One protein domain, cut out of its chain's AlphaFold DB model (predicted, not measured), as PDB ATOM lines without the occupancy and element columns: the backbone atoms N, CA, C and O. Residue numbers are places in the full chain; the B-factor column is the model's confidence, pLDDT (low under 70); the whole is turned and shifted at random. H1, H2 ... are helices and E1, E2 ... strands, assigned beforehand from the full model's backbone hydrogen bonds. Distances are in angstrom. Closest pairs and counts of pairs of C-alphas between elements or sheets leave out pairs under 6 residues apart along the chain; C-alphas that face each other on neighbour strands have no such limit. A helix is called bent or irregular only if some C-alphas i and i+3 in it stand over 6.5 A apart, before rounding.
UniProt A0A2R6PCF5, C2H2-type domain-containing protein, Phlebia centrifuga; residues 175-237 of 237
ATOM      1  N   ALA A 175      -8.117  46.419 -39.406       86.62
ATOM      2  CA  ALA A 175      -9.472  46.946 -39.455       86.62
ATOM      3  C   ALA A 175      -9.718  47.658 -38.117       86.62
ATOM      4  O   ALA A 175     -10.402  47.106 -37.241       86.62
ATOM      5  N   PRO A 176      -9.111  48.842 -37.918       85.94
ATOM      6  CA  PRO A 176      -9.086  49.497 -36.622       85.94
ATOM      7  C   PRO A 176     -10.502  49.856 -36.176       85.94
ATOM      8  O   PRO A 176     -11.385  50.169 -36.985       85.94
ATOM      9  N   TRP A 177     -10.724  49.791 -34.864       88.00
ATOM     10  CA  TRP A 177     -11.952  50.295 -34.268       88.00
ATOM     11  C   TRP A 177     -11.974  51.817 -34.368       88.00
ATOM     12  O   TRP A 177     -11.017  52.494 -34.001       88.00
ATOM     13  N   THR A 178     -13.088  52.353 -34.845       89.06
ATOM     14  CA  THR A 178     -13.374  53.781 -34.855       89.06
ATOM     15  C   THR A 178     -14.506  54.067 -33.888       89.06
ATOM     16  O   THR A 178     -15.536  53.388 -33.902       89.06
ATOM     17  N   THR A 179     -14.314  55.094 -33.073       94.31
ATOM     18  CA  THR A 179     -15.320  55.579 -32.137       94.31
ATOM     19  C   THR A 179     -16.015  56.802 -32.723       94.31
ATOM     20  O   THR A 179     -15.360  57.773 -33.099       94.31
ATOM     21  N   ILE A 180     -17.345  56.782 -32.735       93.62
ATOM     22  CA  ILE A 180     -18.173  57.969 -32.962       93.62
ATOM     23  C   ILE A 180     -19.110  58.167 -31.778       93.62
ATOM     24  O   ILE A 180     -19.526  57.208 -31.131       93.62
ATOM     25  N   THR A 181     -19.471  59.414 -31.497       96.25
ATOM     26  CA  THR A 181     -20.474  59.725 -30.480       96.25
ATOM     27  C   THR A 181     -21.791  60.093 -31.143       96.25
ATOM     28  O   THR A 181     -21.836  60.864 -32.101       96.25
ATOM     29  N   ALA A 182     -22.881  59.525 -30.639       94.75
ATOM     30  CA  ALA A 182     -24.228  59.791 -31.113       94.75
ATOM     31  C   ALA A 182     -25.093  60.312 -29.969       94.75
ATOM     32  O   ALA A 182     -25.057  59.803 -28.849       94.75
ATOM     33  N   LYS A 183     -25.906  61.322 -30.263       95.88
ATOM     34  CA  LYS A 183     -26.945  61.826 -29.366       95.88
ATOM     35  C   LYS A 183     -28.189  62.143 -30.177       95.88
ATOM     36  O   LYS A 183     -28.092  62.491 -31.354       95.88
ATOM     37  N   TYR A 184     -29.351  62.047 -29.550       95.06
ATOM     38  CA  TYR A 184     -30.590  62.461 -30.191       95.06
ATOM     39  C   TYR A 184     -30.561  63.978 -30.465       95.06
ATOM     40  O   TYR A 184     -30.211  64.771 -29.592       95.06
ATOM     41  N   MET A 185     -30.895  64.374 -31.697       95.25
ATOM     42  CA  MET A 185     -30.848  65.773 -32.158       95.25
ATOM     43  C   MET A 185     -32.226  66.360 -32.495       95.25
ATOM     44  O   MET A 185     -32.310  67.494 -32.961       95.25
ATOM     45  N   GLY A 186     -33.304  65.599 -32.301       95.44
ATOM     46  CA  GLY A 186     -34.661  66.074 -32.568       95.44
ATOM     47  C   GLY A 186     -35.234  66.927 -31.433       95.44
ATOM     48  O   GLY A 186     -34.591  67.164 -30.410       95.44
ATOM     49  N   ALA A 187     -36.487  67.358 -31.594       95.25
ATOM     50  CA  ALA A 187     -37.209  68.059 -30.536       95.25
ATOM     51  C   ALA A 187     -37.408  67.142 -29.317       95.25
ATOM     52  O   ALA A 187     -37.752  65.962 -29.463       95.25
ATOM     53  N   LEU A 188     -37.184  67.694 -28.126       95.94
ATOM     54  CA  LEU A 188     -37.399  67.005 -26.859       95.94
ATOM     55  C   LEU A 188     -38.823  67.285 -26.356       95.94
ATOM     56  O   LEU A 188     -39.261  68.437 -26.390       95.94
ATOM     57  N   PRO A 189     -39.557  66.268 -25.872       95.25
ATOM     58  CA  PRO A 189     -40.802  66.499 -25.147       95.25
ATOM     59  C   PRO A 189     -40.510  67.142 -23.779       95.25
ATOM     60  O   PRO A 189     -39.375  67.120 -23.310       95.25
ATOM     61  N   ALA A 190     -41.538  67.678 -23.110       94.88
ATOM     62  CA  ALA A 190     -41.385  68.376 -21.824       94.88
ATOM     63  C   ALA A 190     -40.701  67.531 -20.730       94.88
ATOM     64  O   ALA A 190     -39.940  68.066 -19.931       94.88
ATOM     65  N   ASN A 191     -40.936  66.214 -20.730       94.69
ATOM     66  CA  ASN A 191     -40.262  65.244 -19.867       94.69
ATOM     67  C   ASN A 191     -39.554  64.201 -20.746       94.69
ATOM     68  O   ASN A 191     -40.149  63.164 -21.056       94.69
ATOM     69  N   PRO A 192     -38.328  64.478 -21.222       93.62
ATOM     70  CA  PRO A 192     -37.639  63.577 -22.129       93.62
ATOM     71  C   PRO A 192     -37.171  62.312 -21.397       93.62
ATOM     72  O   PRO A 192     -36.634  62.399 -20.290       93.62
ATOM     73  N   PRO A 193     -37.340  61.123 -21.999       96.44
ATOM     74  CA  PRO A 193     -36.782  59.899 -21.452       96.44
ATOM     75  C   PRO A 193     -35.240  59.943 -21.478       96.44
ATOM     76  O   PRO A 193     -34.660  60.588 -22.358       96.44
ATOM     77  N   PRO A 194     -34.555  59.204 -20.581       96.12
ATOM     78  CA  PRO A 194     -33.094  59.247 -20.459       96.12
ATOM     79  C   PRO A 194     -32.332  58.981 -21.762       96.12
ATOM     80  O   PRO A 194     -31.292  59.586 -21.999       96.12
ATOM     81  N   TRP A 195     -32.859  58.129 -22.647       95.62
ATOM     82  CA  TRP A 195     -32.192  57.807 -23.909       95.62
ATOM     83  C   TRP A 195     -32.122  58.989 -24.892       95.62
ATOM     84  O   TRP A 195     -31.210  59.042 -25.710       95.62
ATOM     85  N   MET A 196     -33.045  59.958 -24.805       95.94
ATOM     86  CA  MET A 196     -33.054  61.146 -25.676       95.94
ATOM     87  C   MET A 196     -32.064  62.221 -25.222       95.94
ATOM     88  O   MET A 196     -31.725  63.109 -25.999       95.94
ATOM     89  N   VAL A 197     -31.613  62.165 -23.969       95.69
ATOM     90  CA  VAL A 197     -30.648  63.122 -23.400       95.69
ATOM     91  C   VAL A 197     -29.255  62.517 -23.221       95.69
ATOM     92  O   VAL A 197     -28.290  63.245 -22.999       95.69
ATOM     93  N   ALA A 198     -29.136  61.195 -23.335       96.12
ATOM     94  CA  ALA A 198     -27.871  60.487 -23.259       96.12
ATOM     95  C   ALA A 198     -27.001  60.711 -24.509       96.12
ATOM     96  O   ALA A 198     -27.489  60.916 -25.621       96.12
ATOM     97  N   THR A 199     -25.685  60.636 -24.304       97.12
ATOM     98  CA  THR A 199     -24.696  60.515 -25.380       97.12
ATOM     99  C   THR A 199     -24.165  59.090 -25.373       97.12
ATOM    100  O   THR A 199     -23.777  58.581 -24.324       97.12
ATOM    101  N   TYR A 200     -24.162  58.460 -26.540       95.94
ATOM    102  CA  TYR A 200     -23.725  57.087 -26.736       95.94
ATOM    103  C   TYR A 200     -22.411  57.060 -27.497       95.94
ATOM    104  O   TYR A 200     -22.265  57.734 -28.517       95.94
ATOM    105  N   GLU A 201     -21.478  56.254 -27.014       97.19
ATOM    106  CA  GLU A 201     -20.273  55.902 -27.747       97.19
ATOM    107  C   GLU A 201     -20.572  54.683 -28.628       97.19
ATOM    108  O   GLU A 201     -21.009  53.641 -28.142       97.19
ATOM    109  N   ILE A 202     -20.379  54.829 -29.935       94.00
ATOM    110  CA  ILE A 202     -20.548  53.761 -30.915       94.00
ATOM    111  C   ILE A 202     -19.159  53.389 -31.417       94.00
ATOM    112  O   ILE A 202     -18.501  54.183 -32.091       94.00
ATOM    113  N   LEU A 203     -18.738  52.164 -31.111       94.31
ATOM    114  CA  LEU A 203     -17.521  51.574 -31.650       94.31
ATOM    115  C   LEU A 203     -17.883  50.739 -32.876       94.31
ATOM    116  O   LEU A 203     -18.707  49.827 -32.798       94.31
ATOM    117  N   HIS A 204     -17.272  51.041 -34.015       91.31
ATOM    118  CA  HIS A 204     -17.497  50.306 -35.255       91.31
ATOM    119  C   HIS A 204     -16.190  50.099 -36.023       91.31
ATOM    120  O   HIS A 204     -15.179  50.728 -35.733       91.31
ATOM    121  N   ARG A 205     -16.203  49.199 -37.007       91.00
ATOM    122  CA  ARG A 205     -15.114  49.021 -37.980       91.00
ATOM    123  C   ARG A 205     -15.608  49.390 -39.371       91.00
ATOM    124  O   ARG A 205     -16.814  49.388 -39.628       91.00
ATOM    125  N   ASN A 206     -14.688  49.676 -40.287       91.38
ATOM    126  CA  ASN A 206     -15.037  49.819 -41.696       91.38
ATOM    127  C   ASN A 206     -15.452  48.448 -42.265       91.38
ATOM    128  O   ASN A 206     -14.621  47.555 -42.422       91.38
ATOM    129  N   THR A 207     -16.739  48.286 -42.580       91.06
ATOM    130  CA  THR A 207     -17.306  47.005 -43.034       91.06
ATOM    131  C   THR A 207     -16.701  46.515 -44.347       91.06
ATOM    132  O   THR A 207     -16.506  45.313 -44.508       91.06
ATOM    133  N   LEU A 208     -16.333  47.423 -45.258       90.19
ATOM    134  CA  LEU A 208     -15.667  47.072 -46.514       90.19
ATOM    135  C   LEU A 208     -14.256  46.528 -46.270       90.19
ATOM    136  O   LEU A 208     -13.844  45.580 -46.936       90.19
ATOM    137  N   VAL A 209     -13.521  47.106 -45.315       90.69
ATOM    138  CA  VAL A 209     -12.192  46.611 -44.923       90.69
ATOM    139  C   VAL A 209     -12.315  45.229 -44.285       90.69
ATOM    140  O   VAL A 209     -11.629  44.307 -44.716       90.69
ATOM    141  N   CYS A 210     -13.257  45.040 -43.354       90.19
ATOM    142  CA  CYS A 210     -13.526  43.727 -42.762       90.19
ATOM    143  C   CYS A 210     -13.860  42.671 -43.827       90.19
ATOM    144  O   CYS A 210     -13.267  41.597 -43.823       90.19
ATOM    145  N   ALA A 211     -14.761  42.984 -44.765       89.00
ATOM    146  CA  ALA A 211     -15.149  42.059 -45.830       89.00
ATOM    147  C   ALA A 211     -13.967  41.699 -46.745       89.00
ATOM    148  O   ALA A 211     -13.792  40.537 -47.098       89.00
ATOM    149  N   ARG A 212     -13.112  42.670 -47.091       86.75
ATOM    150  CA  ARG A 212     -11.880  42.409 -47.852       86.75
ATOM    151  C   ARG A 212     -10.912  41.517 -47.080       86.75
ATOM    152  O   ARG A 212     -10.382  40.582 -47.664       86.75
ATOM    153  N   ASN A 213     -10.723  41.759 -45.784       87.38
ATOM    154  CA  ASN A 213      -9.860  40.928 -44.942       87.38
ATOM    155  C   ASN A 213     -10.383  39.486 -44.847       87.38
ATOM    156  O   ASN A 213      -9.588  38.554 -44.910       87.38
ATOM    157  N   MET A 214     -11.705  39.298 -44.762       86.88
ATOM    158  CA  MET A 214     -12.327  37.970 -44.820       86.88
ATOM    159  C   MET A 214     -12.094  37.297 -46.177       86.88
ATOM    160  O   MET A 214     -11.695  36.144 -46.211       86.88
ATOM    161  N   LEU A 215     -12.269  38.017 -47.291       83.56
ATOM    162  CA  LEU A 215     -12.047  37.480 -48.642       83.56
ATOM    163  C   LEU A 215     -10.582  37.112 -48.922       83.56
ATOM    164  O   LEU A 215     -10.317  36.206 -49.706       83.56
ATOM    165  N   LEU A 216      -9.631  37.821 -48.308       80.62
ATOM    166  CA  LEU A 216      -8.198  37.546 -48.436       80.62
ATOM    167  C   LEU A 216      -7.728  36.389 -47.546       80.62
ATOM    168  O   LEU A 216      -6.639  35.863 -47.772       80.62
ATOM    169  N   ASN A 217      -8.514  36.000 -46.542       81.81
ATOM    170  CA  ASN A 217      -8.166  34.920 -45.632       81.81
ATOM    171  C   ASN A 217      -8.857  33.611 -46.047       81.81
ATOM    172  O   ASN A 217     -10.075  33.469 -45.957       81.81
ATOM    173  N   THR A 218      -8.056  32.624 -46.450       80.50
ATOM    174  CA  THR A 218      -8.532  31.297 -46.868       80.50
ATOM    175  C   THR A 218      -9.304  30.550 -45.791       80.50
ATOM    176  O   THR A 218     -10.136  29.713 -46.128       80.50
ATOM    177  N   ASP A 219      -9.090  30.873 -44.515       81.50
ATOM    178  CA  ASP A 219      -9.846  30.280 -43.409       81.50
ATOM    179  C   ASP A 219     -11.344  30.619 -43.481       81.50
ATOM    180  O   ASP A 219     -12.155  29.905 -42.899       81.50
ATOM    181  N   PHE A 220     -11.723  31.676 -44.213       83.19
ATOM    182  CA  PHE A 220     -13.113  32.087 -44.413       83.19
ATOM    183  C   PHE A 220     -13.732  31.598 -45.731       83.19
ATOM    184  O   PHE A 220     -14.876  31.944 -46.018       83.19
ATOM    185  N   ALA A 221     -13.023  30.807 -46.546       80.00
ATOM    186  CA  ALA A 221     -13.469  30.449 -47.899       80.00
ATOM    187  C   ALA A 221     -14.842  29.746 -47.951       80.00
ATOM    188  O   ALA A 221     -15.553  29.859 -48.947       80.00
ATOM    189  N   GLU A 222     -15.222  29.044 -46.883       81.81
ATOM    190  CA  GLU A 222     -16.486  28.298 -46.777       81.81
ATOM    191  C   GLU A 222     -17.463  28.914 -45.760       81.81
ATOM    192  O   GLU A 222     -18.507  28.336 -45.461       81.81
ATOM    193  N   GLU A 223     -17.144  30.096 -45.227       85.44
ATOM    194  CA  GLU A 223     -17.902  30.730 -44.139       85.44
ATOM    195  C   GLU A 223     -19.046  31.632 -44.640       85.44
ATOM    196  O   GLU A 223     -19.831  32.144 -43.843       85.44
ATOM    197  N   PHE A 224     -19.166  31.853 -45.953       83.62
ATOM    198  CA  PHE A 224     -20.249  32.643 -46.546       83.62
ATOM    199  C   PHE A 224     -20.622  32.165 -47.952       83.62
ATOM    200  O   PHE A 224     -19.796  31.661 -48.713       83.62
ATOM    201  N   ASP A 225     -21.886  32.371 -48.323       85.44
ATOM    202  CA  ASP A 225     -22.366  32.056 -49.663       85.44
ATOM    203  C   ASP A 225     -21.859  33.097 -50.675       85.44
ATOM    204  O   ASP A 225     -22.233  34.270 -50.656       85.44
ATOM    205  N   ILE A 226     -21.017  32.652 -51.607       83.25
ATOM    206  CA  ILE A 226     -20.447  33.488 -52.680       83.25
ATOM    207  C   ILE A 226     -21.437  33.789 -53.819       83.25
ATOM    208  O   ILE A 226     -21.159  34.604 -54.698       83.25
ATOM    209  N   THR A 227     -22.580  33.099 -53.835       86.50
ATOM    210  CA  THR A 227     -23.616  33.212 -54.869       86.50
ATOM    211  C   THR A 227     -24.902  33.720 -54.229       86.50
ATOM    212  O   THR A 227     -25.444  33.039 -53.358       86.50
ATOM    213  N   PRO A 228     -25.451  34.863 -54.677       88.75
ATOM    214  CA  PRO A 228     -26.751  35.322 -54.225       88.75
ATOM    215  C   PRO A 228     -27.835  34.282 -54.506       88.75
ATOM    216  O   PRO A 228     -27.917  33.721 -55.605       88.75
ATOM    217  N   TYR A 229     -28.706  34.078 -53.529       89.25
ATOM    218  CA  TYR A 229     -29.831  33.163 -53.628       89.25
ATOM    219  C   TYR A 229     -31.102  33.788 -53.059       89.25
ATOM    220  O   TYR A 229     -31.068  34.758 -52.303       89.25
ATOM    221  N   ARG A 230     -32.245  33.223 -53.444       87.56
ATOM    222  CA  ARG A 230     -33.535  33.454 -52.796       87.56
ATOM    223  C   ARG A 230     -33.898  32.215 -52.002       87.56
ATOM    224  O   ARG A 230     -33.839  31.116 -52.549       87.56
ATOM    225  N   GLU A 231     -34.254  32.404 -50.744       87.50
ATOM    226  CA  GLU A 231     -34.740  31.341 -49.871       87.50
ATOM    227  C   GLU A 231     -36.266  31.406 -49.798       87.50
ATOM    228  O   GLU A 231     -36.846  32.486 -49.667       87.50
ATOM    229  N   TYR A 232     -36.910  30.252 -49.907       84.62
ATOM    230  CA  TYR A 232     -38.352  30.096 -49.805       84.62
ATOM    231  C   TYR A 232     -38.671  29.011 -48.779       84.62
ATOM    232  O   TYR A 232     -38.068  27.938 -48.799       84.62
ATOM    233  N   SER A 233     -39.659  29.269 -47.923       82.19
ATOM    234  CA  SER A 233     -40.257  28.226 -47.090       82.19
ATOM    235  C   SER A 233     -41.195  27.376 -47.943       82.19
ATOM    236  O   SER A 233     -42.110  27.905 -48.573       82.19
ATOM    237  N   GLY A 234     -40.978  26.060 -47.963       66.06
ATOM    238  CA  GLY A 234     -41.929  25.094 -48.517       66.06
ATOM    239  C   GLY A 234     -43.158  24.880 -47.626       66.06
ATOM    240  O   GLY A 234     -44.128  24.271 -48.069       66.06
ATOM    241  N   LEU A 235     -43.136  25.401 -46.393       60.44
ATOM    242  CA  LEU A 235     -44.297  25.491 -45.512       60.44
ATOM    243  C   LEU A 235     -45.055  26.774 -45.862       60.44
ATOM    244  O   LEU A 235     -44.853  27.822 -45.249       60.44
ATOM    245  N   LEU A 236     -45.862  26.696 -46.914       51.25
ATOM    246  CA  LEU A 236     -46.971  27.617 -47.130       51.25
ATOM    247  C   LEU A 236     -48.156  27.061 -46.327       51.25
ATOM    248  O   LEU A 236     -48.728  26.049 -46.728       51.25
ATOM    249  N   GLU A 237     -48.473  27.680 -45.188       39.19
ATOM    250  CA  GLU A 237     -49.845  27.660 -44.649       39.19
ATOM    251  C   GLU A 237     -50.681  28.744 -45.338       39.19
ATOM    252  O   GLU A 237     -50.141  29.855 -45.562       39.19
TER     253      GLU A 237
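AT A GLANCE: This is residues 175 to 237 of the 237 residues of the protein "C2H2-type domain-containing protein" of Phlebia centrifuga (UniProt A0A2R6PCF5). A slender two-stranded ribbon, E1 beside E2, has a loop and the short helix H1 at one end, while helix H2 follows beyond the other end; past H2 the backbone turns a corner into a free arm, residues 225 to 237, that holds E3. The result is an open, bent shape with no shared core, in which the arm sticks out from the ribbon and H2. The printed part has 63 residues, with two named helices and three named strands in the order E1, H1, E2, H2, E3; the sheet E1 - E2 is antiparallel. The class is mixed, helices and strands, with 31 residues, under half, in named elements. The whole is extended, with a radius of gyration of the C-alphas of 20.4 A, and flat, spanning 52 by 46 by 14 A.

IN THESE COORDINATES: Strand E1, residues 178 to 183, begins with C-alpha 178 at (-13.374, 53.781, -34.855) and is 16.7 A long from first to last C-alpha. Its partner E2, residues 199 to 204, measures 15.9 A. Helix H1, residues 194 to 197, measures 5.4 A. Helix H2, residues 207 to 216, measures 14.2 A and begins with C-alpha 207 at (-17.306, 47.005, -43.034). Strand E3, residues 229 to 233, measures 13.3 A and ends with C-alpha 233 at (-40.257, 28.226, -47.090).

HOW THE PARTS SIT: E1 and E2 are antiparallel neighbours, with 151 degrees between their N-to-C directions. The C-alphas of Thr 179 and Leu 203 face each other at 4.6 A. Across the pair, N 180 and O 202 are within hydrogen-bond range at 2.9 A, and N 200 and O 182 at 2.8 A. The closest C-alphas of E1 and H1 are those of Lys 183 and Val 197, 7.1 A apart. H2 is apart from E1 and from H1. E3 pairs with no named strand and is apart from E1, E2, H1 and H2. In H2 every O i to N i+4 pair is within hydrogen-bond range, and H1, with 4 residues, is too short for such a pair.

THE WHOLE: The two C-alphas farthest apart are those of Ala 190 and Thr 218, at 55.5 A. Residues 189 to 194, 216 to 222 and 225 to 237 stand free; the body without them has 37 residues and spans 45 by 19 by 13 A. The printed part has no cut and ends at residue 237, the chain's last. The link from H2 to E3, 12 residues, is long, that from E1 to H1, 10 residues, is short, and those from H1 to E2 and from E2 to H2 are tight. The mean pLDDT of the printed part is 87.8, and residues 234 to 237 are under 70.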